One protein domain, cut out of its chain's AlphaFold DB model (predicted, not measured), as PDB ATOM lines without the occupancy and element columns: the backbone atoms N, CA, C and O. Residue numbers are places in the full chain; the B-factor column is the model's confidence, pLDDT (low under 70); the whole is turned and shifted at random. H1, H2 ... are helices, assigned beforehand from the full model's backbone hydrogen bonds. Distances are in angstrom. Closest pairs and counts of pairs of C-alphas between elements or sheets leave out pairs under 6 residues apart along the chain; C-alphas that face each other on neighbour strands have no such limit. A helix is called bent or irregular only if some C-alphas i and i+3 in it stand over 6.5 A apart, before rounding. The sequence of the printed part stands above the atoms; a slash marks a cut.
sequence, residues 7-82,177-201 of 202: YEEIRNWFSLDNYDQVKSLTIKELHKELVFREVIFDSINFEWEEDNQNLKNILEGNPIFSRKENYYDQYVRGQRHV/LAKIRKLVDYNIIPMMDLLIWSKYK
ATOM      1  N   TYR A   7     246.021 223.751 188.880       77.75
ATOM      2  CA  TYR A   7     246.605 224.970 189.436       77.75
ATOM      3  C   TYR A   7     246.256 225.210 190.917       77.75
ATOM      4  O   TYR A   7     247.078 225.705 191.682       77.75
ATOM      5  N   GLU A   8     245.043 224.871 191.345       82.12
ATOM      6  CA  GLU A   8     244.654 224.965 192.754       82.12
ATOM      7  C   GLU A   8     245.271 223.825 193.570       82.12
ATOM      8  O   GLU A   8     245.726 224.051 194.689       82.12
ATOM      9  N   GLU A   9     245.370 222.620 192.999       83.19
ATOM     10  CA  GLU A   9     246.026 221.489 193.663       83.19
ATOM     11  C   GLU A   9     247.516 221.743 193.900       83.19
ATOM     12  O   GLU A   9     247.988 221.587 195.025       83.19
ATOM     13  N   ILE A  10     248.248 222.192 192.873       85.19
ATOM     14  CA  ILE A  10     249.681 222.480 193.008       85.19
ATOM     15  C   ILE A  10     249.932 223.629 193.983       85.19
ATOM     16  O   ILE A  10     250.889 223.576 194.744       85.19
ATOM     17  N   ARG A  11     249.055 224.641 194.017       85.12
ATOM     18  CA  ARG A  11     249.170 225.771 194.947       85.12
ATOM     19  C   ARG A  11     248.946 225.356 196.401       85.12
ATOM     20  O   ARG A  11     249.532 225.961 197.291       85.12
ATOM     21  N   ASN A  12     248.110 224.346 196.634       85.62
ATOM     22  CA  ASN A  12     247.869 223.804 197.970       85.62
ATOM     23  C   ASN A  12     248.963 222.817 198.401       85.62
ATOM     24  O   ASN A  12     249.279 222.740 199.583       85.62
ATOM     25  N   TRP A  13     249.525 222.060 197.457       89.69
ATOM     26  CA  TRP A  13     250.556 221.058 197.734       89.69
ATOM     27  C   TRP A  13     251.969 221.656 197.837       89.69
ATOM     28  O   TRP A  13     252.734 221.281 198.725       89.69
ATOM     29  N   PHE A  14     252.339 222.577 196.942       90.19
ATOM     30  CA  PHE A  14     253.705 223.084 196.829       90.19
ATOM     31  C   PHE A  14     253.917 224.361 197.646       90.19
ATOM     32  O   PHE A  14     253.381 225.421 197.322       90.19
ATOM     33  N   SER A  15     254.794 224.279 198.646       89.94
ATOM     34  CA  SER A  15     255.351 225.438 199.345       89.94
ATOM     35  C   SER A  15     256.867 225.312 199.435       89.94
ATOM     36  O   SER A  15     257.374 224.260 199.825       89.94
ATOM     37  N   LEU A  16     257.593 226.386 199.105       88.50
ATOM     38  CA  LEU A  16     259.051 226.433 199.261       88.50
ATOM     39  C   LEU A  16     259.479 226.361 200.733       88.50
ATOM     40  O   LEU A  16     260.548 225.825 201.018       88.50
ATOM     41  N   ASP A  17     258.632 226.809 201.659       89.56
ATOM     42  CA  ASP A  17     258.923 226.799 203.097       89.56
ATOM     43  C   ASP A  17     259.106 225.364 203.622       89.56
ATOM     44  O   ASP A  17     259.945 225.099 204.485       89.56
ATOM     45  N   ASN A  18     258.411 224.390 203.018       88.06
ATOM     46  CA  ASN A  18     258.551 222.969 203.357       88.06
ATOM     47  C   ASN A  18     259.960 222.425 203.042       88.06
ATOM     48  O   ASN A  18     260.334 221.349 203.515       88.06
ATOM     49  N   TYR A  19     260.756 223.171 202.270       90.75
ATOM     50  CA  TYR A  19     262.113 222.821 201.858       90.75
ATOM     51  C   TYR A  19     263.197 223.641 202.559       90.75
ATOM     52  O   TYR A  19     264.378 223.418 202.296       90.75
ATOM     53  N   ASP A  20     262.863 224.539 203.490       87.94
ATOM     54  CA  ASP A  20     263.881 225.332 204.193       87.94
ATOM     55  C   ASP A  20     264.906 224.460 204.928       87.94
ATOM     56  O   ASP A  20     266.093 224.795 205.006       87.94
ATOM     57  N   GLN A  21     264.484 223.276 205.378       86.69
ATOM     58  CA  GLN A  21     265.365 222.301 206.014       86.69
ATOM     59  C   GLN A  21     266.501 221.827 205.094       86.69
ATOM     60  O   GLN A  21     267.567 221.486 205.613       86.69
ATOM     61  N   VAL A  22     266.332 221.873 203.760       87.62
ATOM     62  CA  VAL A  22     267.362 221.505 202.766       87.62
ATOM     63  C   VAL A  22     268.642 222.316 202.977       87.62
ATOM     64  O   VAL A  22     269.739 221.767 202.891       87.62
ATOM     65  N   LYS A  23     268.514 223.599 203.340       85.94
ATOM     66  CA  LYS A  23     269.647 224.508 203.592       85.94
ATOM     67  C   LYS A  23     270.509 224.068 204.779       85.94
ATOM     68  O   LYS A  23     271.675 224.437 204.861       85.94
ATOM     69  N   SER A  24     269.934 223.285 205.692       87.44
ATOM     70  CA  SER A  24     270.603 222.787 206.898       87.44
ATOM     71  C   SER A  24     271.146 221.362 206.759       87.44
ATOM     72  O   SER A  24     271.728 220.848 207.712       87.44
ATOM     73  N   LEU A  25     270.924 220.694 205.621       87.69
ATOM     74  CA  LEU A  25     271.372 219.318 205.428       87.69
ATOM     75  C   LEU A  25     272.895 219.252 205.308       87.69
ATOM     76  O   LEU A  25     273.536 220.031 204.601       87.69
ATOM     77  N   THR A  26     273.481 218.252 205.955       86.50
ATOM     78  CA  THR A  26     274.845 217.819 205.670       86.50
ATOM     79  C   THR A  26     274.936 217.286 204.240       86.50
ATOM     80  O   THR A  26     273.953 216.843 203.647       86.50
ATOM     81  N   ILE A  27     276.149 217.240 203.683       81.94
ATOM     82  CA  ILE A  27     276.388 216.677 202.341       81.94
ATOM     83  C   ILE A  27     275.876 215.233 202.245       81.94
ATOM     84  O   ILE A  27     275.314 214.841 201.225       81.94
ATOM     85  N   LYS A  28     276.043 214.445 203.316       79.81
ATOM     86  CA  LYS A  28     275.580 213.054 203.374       79.81
ATOM     87  C   LYS A  28     274.055 212.970 203.320       79.81
ATOM     88  O   LYS A  28     273.527 212.120 202.610       79.81
ATOM     89  N   GLU A  29     273.355 213.832 204.051       83.88
ATOM     90  CA  GLU A  29     271.890 213.898 204.026       83.88
ATOM     91  C   GLU A  29     271.377 214.384 202.667       83.88
ATOM     92  O   GLU A  29     270.525 213.728 202.077       83.88
ATOM     93  N   LEU A  30     271.959 215.452 202.109       86.31
ATOM     94  CA  LEU A  30     271.600 215.957 200.781       86.31
ATOM     95  C   LEU A  30     271.803 214.893 199.691       86.31
ATOM     96  O   LEU A  30     270.952 214.716 198.824       86.31
ATOM     97  N   HIS A  31     272.907 214.145 199.753       81.94
ATOM     98  CA  HIS A  31     273.154 213.034 198.836       81.94
ATOM     99  C   HIS A  31     272.071 211.949 198.945       81.94
ATOM    100  O   HIS A  31     271.594 211.469 197.918       81.94
ATOM    101  N   LYS A  32     271.642 211.588 200.163       79.38
ATOM    102  CA  LYS A  32     270.546 210.625 200.361       79.38
ATOM    103  C   LYS A  32     269.242 211.110 199.723       79.38
ATOM    104  O   LYS A  32     268.606 210.339 199.010       79.38
ATOM    105  N   GLU A  33     268.884 212.376 199.940       85.88
ATOM    106  CA  GLU A  33     267.672 212.987 199.379       85.88
ATOM    107  C   GLU A  33     267.674 212.988 197.841       85.88
ATOM    108  O   GLU A  33     266.644 212.713 197.219       85.88
ATOM    109  N   LEU A  34     268.829 213.264 197.221       85.69
ATOM    110  CA  LEU A  34     268.994 213.266 195.764       85.69
ATOM    111  C   LEU A  34     268.913 211.854 195.170       85.69
ATOM    112  O   LEU A  34     268.191 211.639 194.199       85.69
ATOM    113  N   VAL A  35     269.618 210.884 195.766       77.69
ATOM    114  CA  VAL A  35     269.605 209.482 195.308       77.69
ATOM    115  C   VAL A  35     268.201 208.889 195.401       77.69
ATOM    116  O   VAL A  35     267.775 208.173 194.502       77.69
ATOM    117  N   PHE A  36     267.451 209.207 196.456       78.25
ATOM    118  CA  PHE A  36     266.071 208.744 196.604       78.25
ATOM    119  C   PHE A  36     265.174 209.191 195.444       78.25
ATOM    120  O   PHE A  36     264.462 208.377 194.855       78.25
ATOM    121  N   ARG A  37     265.240 210.476 195.084       83.81
ATOM    122  CA  ARG A  37     264.422 211.059 194.011       83.81
ATOM    123  C   ARG A  37     264.830 210.569 192.631       83.81
ATOM    124  O   ARG A  37     263.962 210.354 191.793       83.81
ATOM    125  N   GLU A  38     266.122 210.351 192.403       78.81
ATOM    126  CA  GLU A  38     266.613 209.687 191.191       78.81
ATOM    127  C   GLU A  38     266.034 208.271 191.069       78.81
ATOM    128  O   GLU A  38     265.503 207.924 190.021       78.81
ATOM    129  N   VAL A  39     266.046 207.486 192.155       72.31
ATOM    130  CA  VAL A  39     265.456 206.138 192.165       72.31
ATOM    131  C   VAL A  39     263.964 206.182 191.853       72.31
ATOM    132  O   VAL A  39     263.509 205.388 191.032       72.31
ATOM    133  N   ILE A  40     263.213 207.114 192.453       73.75
ATOM    134  CA  ILE A  40     261.802 207.317 192.101       73.75
ATOM    135  C   ILE A  40     261.689 207.604 190.606       73.75
ATOM    136  O   ILE A  40     260.930 206.930 189.918       73.75
ATOM    137  N   PHE A  41     262.467 208.549 190.082       72.44
ATOM    138  CA  PHE A  41     262.372 208.964 188.688       72.44
ATOM    139  C   PHE A  41     262.657 207.824 187.700       72.44
ATOM    140  O   PHE A  41     261.862 207.588 186.789       72.44
ATOM    141  N   ASP A  42     263.727 207.063 187.931       66.56
ATOM    142  CA  ASP A  42     264.066 205.868 187.148       66.56
ATOM    143  C   ASP A  42     262.961 204.809 187.218       66.56
ATOM    144  O   ASP A  42     262.742 204.037 186.281       66.56
ATOM    145  N   SER A  43     262.255 204.772 188.343       65.06
ATOM    146  CA  SER A  43     261.242 203.776 188.627       65.06
ATOM    147  C   SER A  43     259.817 204.094 188.201       65.06
ATOM    148  O   SER A  43     259.008 203.170 188.122       65.06
ATOM    149  N   ILE A  44     259.504 205.355 187.892       62.00
ATOM    150  CA  ILE A  44     258.163 205.795 187.470       62.00
ATOM    151  C   ILE A  44     257.657 204.981 186.263       62.00
ATOM    152  O   ILE A  44     256.457 204.781 186.108       62.00
ATOM    153  N   ASN A  45     258.566 204.443 185.442       54.38
ATOM    154  CA  ASN A  45     258.236 203.606 184.285       54.38
ATOM    155  C   ASN A  45     258.083 202.101 184.596       54.38
ATOM    156  O   ASN A  45     257.777 201.328 183.694       54.38
ATOM    157  N   PHE A  46     258.338 201.664 185.833       52.25
ATOM    158  CA  PHE A  46     258.450 200.249 186.214       52.25
ATOM    159  C   PHE A  46     257.463 199.811 187.309       52.25
ATOM    160  O   PHE A  46     257.700 198.772 187.922       52.25
ATOM    161  N   GLU A  47     256.387 200.573 187.540       48.38
ATOM    162  CA  GLU A  47     255.338 200.270 188.534       48.38
ATOM    163  C   GLU A  47     255.933 199.962 189.920       48.38
ATOM    164  O   GLU A  47     255.930 198.828 190.400       48.38
ATOM    165  N   TRP A  48     256.519 200.977 190.561       52.03
ATOM    166  CA  TRP A  48     256.884 200.854 191.972       52.03
ATOM    167  C   TRP A  48     255.647 200.764 192.858       52.03
ATOM    168  O   TRP A  48     254.648 201.433 192.603       52.03
ATOM    169  N   GLU A  49     255.749 199.938 193.900       51.94
ATOM    170  CA  GLU A  49     254.683 199.707 194.870       51.94
ATOM    171  C   GLU A  49     254.232 201.034 195.493       51.94
ATOM    172  O   GLU A  49     255.039 201.799 196.031       51.94
ATOM    173  N   GLU A  50     252.921 201.282 195.439       50.69
ATOM    174  CA  GLU A  50     252.227 202.462 195.973       50.69
ATOM    175  C   GLU A  50     252.435 202.660 197.493       50.69
ATOM    176  O   GLU A  50     252.035 203.679 198.052       50.69
ATOM    177  N   ASP A  51     253.120 201.731 198.172       56.19
ATOM    178  CA  ASP A  51     253.305 201.684 199.622       56.19
ATOM    179  C   ASP A  51     254.612 202.283 200.164       56.19
ATOM    180  O   ASP A  51     254.894 202.192 201.361       56.19
ATOM    181  N   ASN A  52     255.394 202.989 199.343       70.50
ATOM    182  CA  ASN A  52     256.579 203.688 199.843       70.50
ATOM    183  C   ASN A  52     256.205 204.951 200.652       70.50
ATOM    184  O   ASN A  52     255.821 205.977 200.088       70.50
ATOM    185  N   GLN A  53     256.383 204.908 201.978       73.69
ATOM    186  CA  GLN A  53     256.065 206.028 202.879       73.69
ATOM    187  C   GLN A  53     256.803 207.330 202.527       73.69
ATOM    188  O   GLN A  53     256.248 208.411 202.693       73.69
ATOM    189  N   ASN A  54     258.038 207.256 202.026       77.75
ATOM    190  CA  ASN A  54     258.784 208.450 201.633       77.75
ATOM    191  C   ASN A  54     258.207 209.068 200.349       77.75
ATOM    192  O   ASN A  54     258.106 210.288 200.267       77.75
ATOM    193  N   LEU A  55     257.758 208.253 199.385       79.25
ATOM    194  CA  LEU A  55     257.016 208.747 198.219       79.25
ATOM    195  C   LEU A  55     255.691 209.392 198.648       79.25
ATOM    196  O   LEU A  55     255.416 210.515 198.232       79.25
ATOM    197  N   LYS A  56     254.914 208.733 199.523       81.44
ATOM    198  CA  LYS A  56     253.662 209.289 200.076       81.44
ATOM    199  C   LYS A  56     253.905 210.659 200.703       81.44
ATOM    200  O   LYS A  56     253.245 211.626 200.348       81.44
ATOM    201  N   ASN A  57     254.939 210.775 201.528       84.25
ATOM    202  CA  ASN A  57     255.280 212.042 202.150       84.25
ATOM    203  C   ASN A  57     255.659 213.144 201.128       84.25
ATOM    204  O   ASN A  57     255.297 214.298 201.344       84.25
ATOM    205  N   ILE A  58     256.364 212.831 200.023       86.69
ATOM    206  CA  ILE A  58     256.614 213.811 198.937       86.69
ATOM    207  C   ILE A  58     255.280 214.260 198.334       86.69
ATOM    208  O   ILE A  58     255.026 215.457 198.202       86.69
ATOM    209  N   LEU A  59     254.398 213.310 198.017       86.00
ATOM    210  CA  LEU A  59     253.081 213.583 197.434       86.00
ATOM    211  C   LEU A  59     252.136 214.329 198.395       86.00
ATOM    212  O   LEU A  59     251.216 215.002 197.939       86.00
ATOM    213  N   GLU A  60     252.399 214.276 199.699       87.00
ATOM    214  CA  GLU A  60     251.701 215.025 200.753       87.00
ATOM    215  C   GLU A  60     252.354 216.382 201.080       87.00
ATOM    216  O   GLU A  60     251.839 217.127 201.910       87.00
ATOM    217  N   GLY A  61     253.477 216.726 200.438       85.38
ATOM    218  CA  GLY A  61     254.146 218.019 200.616       85.38
ATOM    219  C   GLY A  61     255.092 218.079 201.819       85.38
ATOM    220  O   GLY A  61     255.467 219.168 202.246       85.38
ATOM    221  N   ASN A  62     255.517 216.928 202.346       86.25
ATOM    222  CA  ASN A  62     256.432 216.788 203.481       86.25
ATOM    223  C   ASN A  62     257.776 216.177 203.034       86.25
ATOM    224  O   ASN A  62     258.043 215.044 203.396       86.25
ATOM    225  N   PRO A  63     258.636 216.862 202.263       81.88
ATOM    226  CA  PRO A  63     259.623 216.239 201.367       81.88
ATOM    227  C   PRO A  63     260.944 215.752 201.999       81.88
ATOM    228  O   PRO A  63     261.757 215.159 201.290       81.88
ATOM    229  N   ILE A  64     261.218 216.015 203.283       82.38
ATOM    230  CA  ILE A  64     262.533 215.741 203.903       82.38
ATOM    231  C   ILE A  64     262.468 214.537 204.852       82.38
ATOM    232  O   ILE A  64     261.694 214.524 205.816       82.38
ATOM    233  N   PHE A  65     263.314 213.529 204.610       74.69
ATOM    234  CA  PHE A  65     263.278 212.234 205.320       74.69
ATOM    235  C   PHE A  65     264.628 211.744 205.815       74.69
ATOM    236  O   PHE A  65     264.670 210.857 206.661       74.69
ATOM    237  N   SER A  66     265.727 212.311 205.324       66.00
ATOM    238  CA  SER A  66     267.110 211.925 205.637       66.00
ATOM    239  C   SER A  66     267.450 211.932 207.132       66.00
ATOM    240  O   SER A  66     268.423 211.287 207.527       66.00
ATOM    241  N   ARG A  67     266.632 212.613 207.947       65.19
ATOM    242  CA  ARG A  67     266.723 212.713 209.412       65.19
ATOM    243  C   ARG A  67     265.787 211.782 210.193       65.19
ATOM    244  O   ARG A  67     265.860 211.760 211.415       65.19
ATOM    245  N   LYS A  68     264.888 211.042 209.536       67.88
ATOM    246  CA  LYS A  68     263.947 210.132 210.212       67.88
ATOM    247  C   LYS A  68     264.621 208.774 210.466       67.88
ATOM    248  O   LYS A  68     265.239 208.220 209.561       67.88
ATOM    249  N   GLU A  69     264.473 208.225 211.677       51.12
ATOM    250  CA  GLU A  69     265.097 206.953 212.108       51.12
ATOM    251  C   GLU A  69     264.659 205.739 211.268       51.12
ATOM    252  O   GLU A  69     265.438 204.814 211.064       51.12
ATOM    253  N   ASN A  70     263.458 205.786 210.681       49.88
ATOM    254  CA  ASN A  70     262.926 204.774 209.760       49.88
ATOM    255  C   ASN A  70     263.245 205.062 208.285       49.88
ATOM    256  O   ASN A  70     262.470 204.710 207.393       49.88
ATOM    257  N   TYR A  71     264.388 205.686 207.994       49.91
ATOM    258  CA  TYR A  71     264.962 205.614 206.653       49.91
ATOM    259  C   TYR A  71     265.474 204.186 206.458       49.91
ATOM    260  O   TYR A  71     266.669 203.929 206.583       49.91
ATOM    261  N   TYR A  72     264.539 203.248 206.252       44.56
ATOM    262  CA  TYR A  72     264.827 201.844 206.003       44.56
ATOM    263  C   TYR A  72     265.980 201.794 205.015       44.56
ATOM    264  O   TYR A  72     265.892 202.312 203.897       44.56
ATOM    265  N   ASP A  73     267.074 201.184 205.454       45.97
ATOM    266  CA  ASP A  73     268.319 201.074 204.711       45.97
ATOM    267  C   ASP A  73     268.190 200.057 203.563       45.97
ATOM    268  O   ASP A  73     269.103 199.329 203.200       45.97
ATOM    269  N   GLN A  74     267.026 200.023 202.917       44.78
ATOM    270  CA  GLN A  74     266.887 199.494 201.570       44.78
ATOM    271  C   GLN A  74     267.792 200.282 200.597       44.78
ATOM    272  O   GLN A  74     268.126 199.785 199.521       44.78
ATOM    273  N   TYR A  75     268.260 201.469 201.012       43.41
ATOM    274  CA  TYR A  75     269.275 202.303 200.368       43.41
ATOM    275  C   TYR A  75     270.729 202.009 200.784       43.41
ATOM    276  O   TYR A  75     271.613 202.744 200.344       43.41
ATOM    277  N   VAL A  76     271.037 200.870 201.422       43.84
ATOM    278  CA  VAL A  76     272.346 200.219 201.189       43.84
ATOM    279  C   VAL A  76     272.502 199.900 199.689       43.84
ATOM    280  O   VAL A  76     273.618 199.872 199.176       43.84
ATOM    281  N   ARG A  77     271.400 199.845 198.913       44.50
ATOM    282  CA  ARG A  77     271.414 199.971 197.434       44.50
ATOM    283  C   ARG A  77     272.003 201.290 196.900       44.50
ATOM    284  O   ARG A  77     272.187 201.422 195.694       44.50
ATOM    285  N   GLY A  78     272.304 202.261 197.760       41.59
ATOM    286  CA  GLY A  78     273.021 203.497 197.444       41.59
ATOM    287  C   GLY A  78     274.489 203.262 197.080       41.59
ATOM    288  O   GLY A  78     275.118 204.140 196.490       41.59
ATOM    289  N   GLN A  79     275.024 202.062 197.322       48.56
ATOM    290  CA  GLN A  79     276.152 201.589 196.534       48.56
ATOM    291  C   GLN A  79     275.654 201.258 195.120       48.56
ATOM    292  O   GLN A  79     275.358 200.115 194.787       48.56
ATOM    293  N   ARG A  80     275.624 202.269 194.237       53.56
ATOM    294  CA  ARG A  80     275.409 202.063 192.787       53.56
ATOM    295  C   ARG A  80     276.431 201.095 192.173       53.56
ATOM    296  O   ARG A  80     276.264 200.653 191.041       53.56
ATOM    297  N   HIS A  81     277.512 200.834 192.901       65.06
ATOM    298  CA  HIS A  81     278.658 200.054 192.464       65.06
ATOM    299  C   HIS A  81     278.527 198.567 192.821       65.06
ATOM    300  O   HIS A  81     278.896 197.734 192.000       65.06
ATOM    301  N   VAL A  82     277.982 198.235 194.000       68.81
ATOM    302  CA  VAL A  82     277.788 196.855 194.477       68.81
ATOM    303  C   VAL A  82     276.485 196.786 195.272       68.81
ATOM    304  O   VAL A  82     276.318 197.496 196.254       68.81
ATOM    305  N   LEU A 177     282.687 221.396 196.536       76.94
ATOM    306  CA  LEU A 177     281.672 221.955 197.446       76.94
ATOM    307  C   LEU A 177     280.862 223.109 196.832       76.94
ATOM    308  O   LEU A 177     279.667 223.229 197.086       76.94
ATOM    309  N   ALA A 178     281.484 223.931 195.981       81.38
ATOM    310  CA  ALA A 178     280.806 225.018 195.278       81.38
ATOM    311  C   ALA A 178     279.694 224.521 194.333       81.38
ATOM    312  O   ALA A 178     278.646 225.152 194.242       81.38
ATOM    313  N   LYS A 179     279.890 223.378 193.656       83.19
ATOM    314  CA  LYS A 179     278.847 222.758 192.823       83.19
ATOM    315  C   LYS A 179     277.714 222.193 193.692       83.19
ATOM    316  O   LYS A 179     276.561 222.325 193.310       83.19
ATOM    317  N   ILE A 180     278.026 221.629 194.864       81.69
ATOM    318  CA  ILE A 180     277.018 221.104 195.806       81.69
ATOM    319  C   ILE A 180     276.137 222.234 196.352       81.69
ATOM    320  O   ILE A 180     274.920 222.092 196.373       81.69
ATOM    321  N   ARG A 181     276.727 223.382 196.723       81.56
ATOM    322  CA  ARG A 181     275.964 224.562 197.178       81.56
ATOM    323  C   ARG A 181     274.964 225.044 196.132       81.56
ATOM    324  O   ARG A 181     273.808 225.260 196.467       81.56
ATOM    325  N   LYS A 182     275.362 225.066 194.855       88.12
ATOM    326  CA  LYS A 182     274.450 225.406 193.752       88.12
ATOM    327  C   LYS A 182     273.223 224.494 193.679       88.12
ATOM    328  O   LYS A 182     272.175 224.964 193.267       88.12
ATOM    329  N   LEU A 183     273.319 223.220 194.076       87.06
ATOM    330  CA  LEU A 183     272.150 222.325 194.086       87.06
ATOM    331  C   LEU A 183     271.098 222.769 195.112       87.06
ATOM    332  O   LEU A 183     269.900 222.627 194.873       87.06
ATOM    333  N   VAL A 184     271.547 223.316 196.243       86.00
ATOM    334  CA  VAL A 184     270.671 223.889 197.268       86.00
ATOM    335  C   VAL A 184     270.132 225.238 196.796       86.00
ATOM    336  O   VAL A 184     268.921 225.427 196.776       86.00
ATOM    337  N   ASP A 185     271.012 226.133 196.337       87.25
ATOM    338  CA  ASP A 185     270.644 227.488 195.899       87.25
ATOM    339  C   ASP A 185     269.657 227.475 194.724       87.25
ATOM    340  O   ASP A 185     268.784 228.333 194.619       87.25
ATOM    341  N   TYR A 186     269.782 226.489 193.833       91.62
ATOM    342  CA  TYR A 186     268.906 226.342 192.673       91.62
ATOM    343  C   TYR A 186     267.628 225.568 192.972       91.62
ATOM    344  O   TYR A 186     266.880 225.301 192.039       91.62
ATOM    345  N   ASN A 187     267.343 225.210 194.229       90.69
ATOM    346  CA  ASN A 187     266.120 224.496 194.597       90.69
ATOM    347  C   ASN A 187     265.931 223.189 193.800       90.69
ATOM    348  O   ASN A 187     264.819 222.854 193.386       90.69
ATOM    349  N   ILE A 188     267.017 222.427 193.590       92.38
ATOM    350  CA  ILE A 188     266.974 221.177 192.813       92.38
ATOM    351  C   ILE A 188     265.992 220.172 193.426       92.38
ATOM    352  O   ILE A 188     265.198 219.584 192.700       92.38
ATOM    353  N   ILE A 189     266.006 220.007 194.753       92.25
ATOM    354  CA  ILE A 189     265.090 219.108 195.470       92.25
ATOM    355  C   ILE A 189     263.610 219.482 195.217       92.25
ATOM    356  O   ILE A 189     262.882 218.625 194.716       92.25
ATOM    357  N   PRO A 190     263.173 220.741 195.446       93.12
ATOM    358  CA  PRO A 190     261.832 221.192 195.065       93.12
ATOM    359  C   PRO A 190     261.454 220.912 193.604       93.12
ATOM    360  O   PRO A 190     260.339 220.475 193.327       93.12
ATOM    361  N   MET A 191     262.375 221.139 192.659       92.62
ATOM    362  CA  MET A 191     262.112 220.884 191.238       92.62
ATOM    363  C   MET A 191     261.933 219.395 190.929       92.62
ATOM    364  O   MET A 191     261.048 219.039 190.155       92.62
ATOM    365  N   MET A 192     262.732 218.516 191.537       91.62
ATOM    366  CA  MET A 192     262.562 217.067 191.388       91.62
ATOM    367  C   MET A 192     261.207 216.606 191.936       91.62
ATOM    368  O   MET A 192     260.526 215.816 191.285       91.62
ATOM    369  N   ASP A 193     260.785 217.134 193.085       91.44
ATOM    370  CA  ASP A 193     259.512 216.759 193.709       91.44
ATOM    371  C   ASP A 193     258.309 217.232 192.890       91.44
ATOM    372  O   ASP A 193     257.343 216.486 192.749       91.44
ATOM    373  N   LEU A 194     258.389 218.410 192.260       90.75
ATOM    374  CA  LEU A 194     257.394 218.879 191.284       90.75
ATOM    375  C   LEU A 194     257.252 217.914 190.099       90.75
ATOM    376  O   LEU A 194     256.137 217.586 189.687       90.75
ATOM    377  N   LEU A 195     258.378 217.436 189.558       88.69
ATOM    378  CA  LEU A 195     258.379 216.470 188.459       88.69
ATOM    379  C   LEU A 195     257.762 215.137 188.891       88.69
ATOM    380  O   LEU A 195     256.941 214.590 188.157       88.69
ATOM    381  N   ILE A 196     258.105 214.645 190.084       86.81
ATOM    382  CA  ILE A 196     257.519 213.425 190.654       86.81
ATOM    383  C   ILE A 196     256.009 213.611 190.830       86.81
ATOM    384  O   ILE A 196     255.229 212.824 190.294       86.81
ATOM    385  N   TRP A 197     255.577 214.679 191.498       88.00
ATOM    386  CA  TRP A 197     254.163 214.968 191.740       88.00
ATOM    387  C   TRP A 197     253.350 215.008 190.441       88.00
ATOM    388  O   TRP A 197     252.320 214.341 190.343       88.00
ATOM    389  N   SER A 198     253.859 215.682 189.400       85.31
ATOM    390  CA  SER A 198     253.192 215.761 188.090       85.31
ATOM    391  C   SER A 198     253.016 214.412 187.386       85.31
ATOM    392  O   SER A 198     252.159 214.279 186.519       85.31
ATOM    393  N   LYS A 199     253.839 213.410 187.720       81.88
ATOM    394  CA  LYS A 199     253.783 212.074 187.113       81.88
ATOM    395  C   LYS A 199     252.785 211.157 187.814       81.88
ATOM    396  O   LYS A 199     252.205 210.300 187.154       81.88
ATOM    397  N   TYR A 200     252.598 211.329 189.122       78.19
ATOM    398  CA  TYR A 200     251.692 210.504 189.930       78.19
ATOM    399  C   TYR A 200     250.269 211.061 190.006       78.19
ATOM    400  O   TYR A 200     249.325 210.305 190.232       78.19
ATOM    401  N   LYS A 201     250.084 212.361 189.771       68.25
ATOM    402  CA  LYS A 201     248.764 212.950 189.551       68.25
ATOM    403  C   LYS A 201     248.340 212.731 188.096       68.25
ATOM    404  O   LYS A 201     248.738 213.489 187.215       68.25
TER     405      LYS A 201
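This is residues 7 to 82 and 177 to 201 of the 202 residues of an uncharacterized protein of Citrobacter koseri (UniProt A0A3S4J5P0). Two helices side by side, H3 and H7, make the core of this domain, and five shorter helices are set round them. H2 and H6 lie where H3 and H7 begin, H4 meets the later part of H7 with its last residue, Leu 59, closest to Trp 197, H5 is by H3, and H1 lies far out near H7. The printed part has 101 residues with seven named helices, H1 to H7 in chain order, and no named strand; the class is all helix. It is compact, with a radius of gyration of the C-alphas of 13.6 A, spanning 41 by 33 by 24 A.

H1, residues 7 to 13, is near H7, residues 188 to 200, the hub. H2, residues 16 to 24, is irregular, with C-alphas 18 and 21 7.3 A apart. H2 and H7 only just touch, only at their ends, with 3 pairs of C-alphas within 8 A; the closest, Tyr 19 and Pro 190, are 7.0 A apart. H3, residues 27 to 43, touches H7 at a shallow tilt of 24 degrees, the same way; their closest C-alphas, Arg 37 and Met 192, are 6.8 A apart. H4, residues 53 to 59, only just touches H7, with 3 pairs, through residues 193 to 197 of H7 alone, about perpendicular at 89 degrees; the closest C-alphas, Leu 59 and Trp 197, are 6.0 A apart. H5, residues 73 to 78, is close to but not clearly touching H3, the closest C-alphas being Val 35 and Gly 78, 7.2 A apart. H6, residues 177 to 185, is close to but not clearly touching H2, the closest C-alphas being Lys 23 and Val 184, 6.4 A apart. Every O i to N i+4 pair is within hydrogen-bond range in H1, H3, H4 and H7, against 0 of 5 in H2, 0 of 2 in H5 and 4 of 5 in H6; O i to N i+3 pairs are 5 of 6 in H2 and 3 of 3 in H5.

H1 begins at C-alpha 7 (246.605, 224.970, 189.436). H3 measures 24.2 A and H7 18.9 A, ending at C-alpha 200 (251.692, 210.504, 189.930).

Residues 83 to 176 are not printed, and C-alphas 82 and 177 are 25.6 A apart. The link from H4 to H5 is long. Residues 42 to 51, 66 to 82 and 201 have pLDDT under 70.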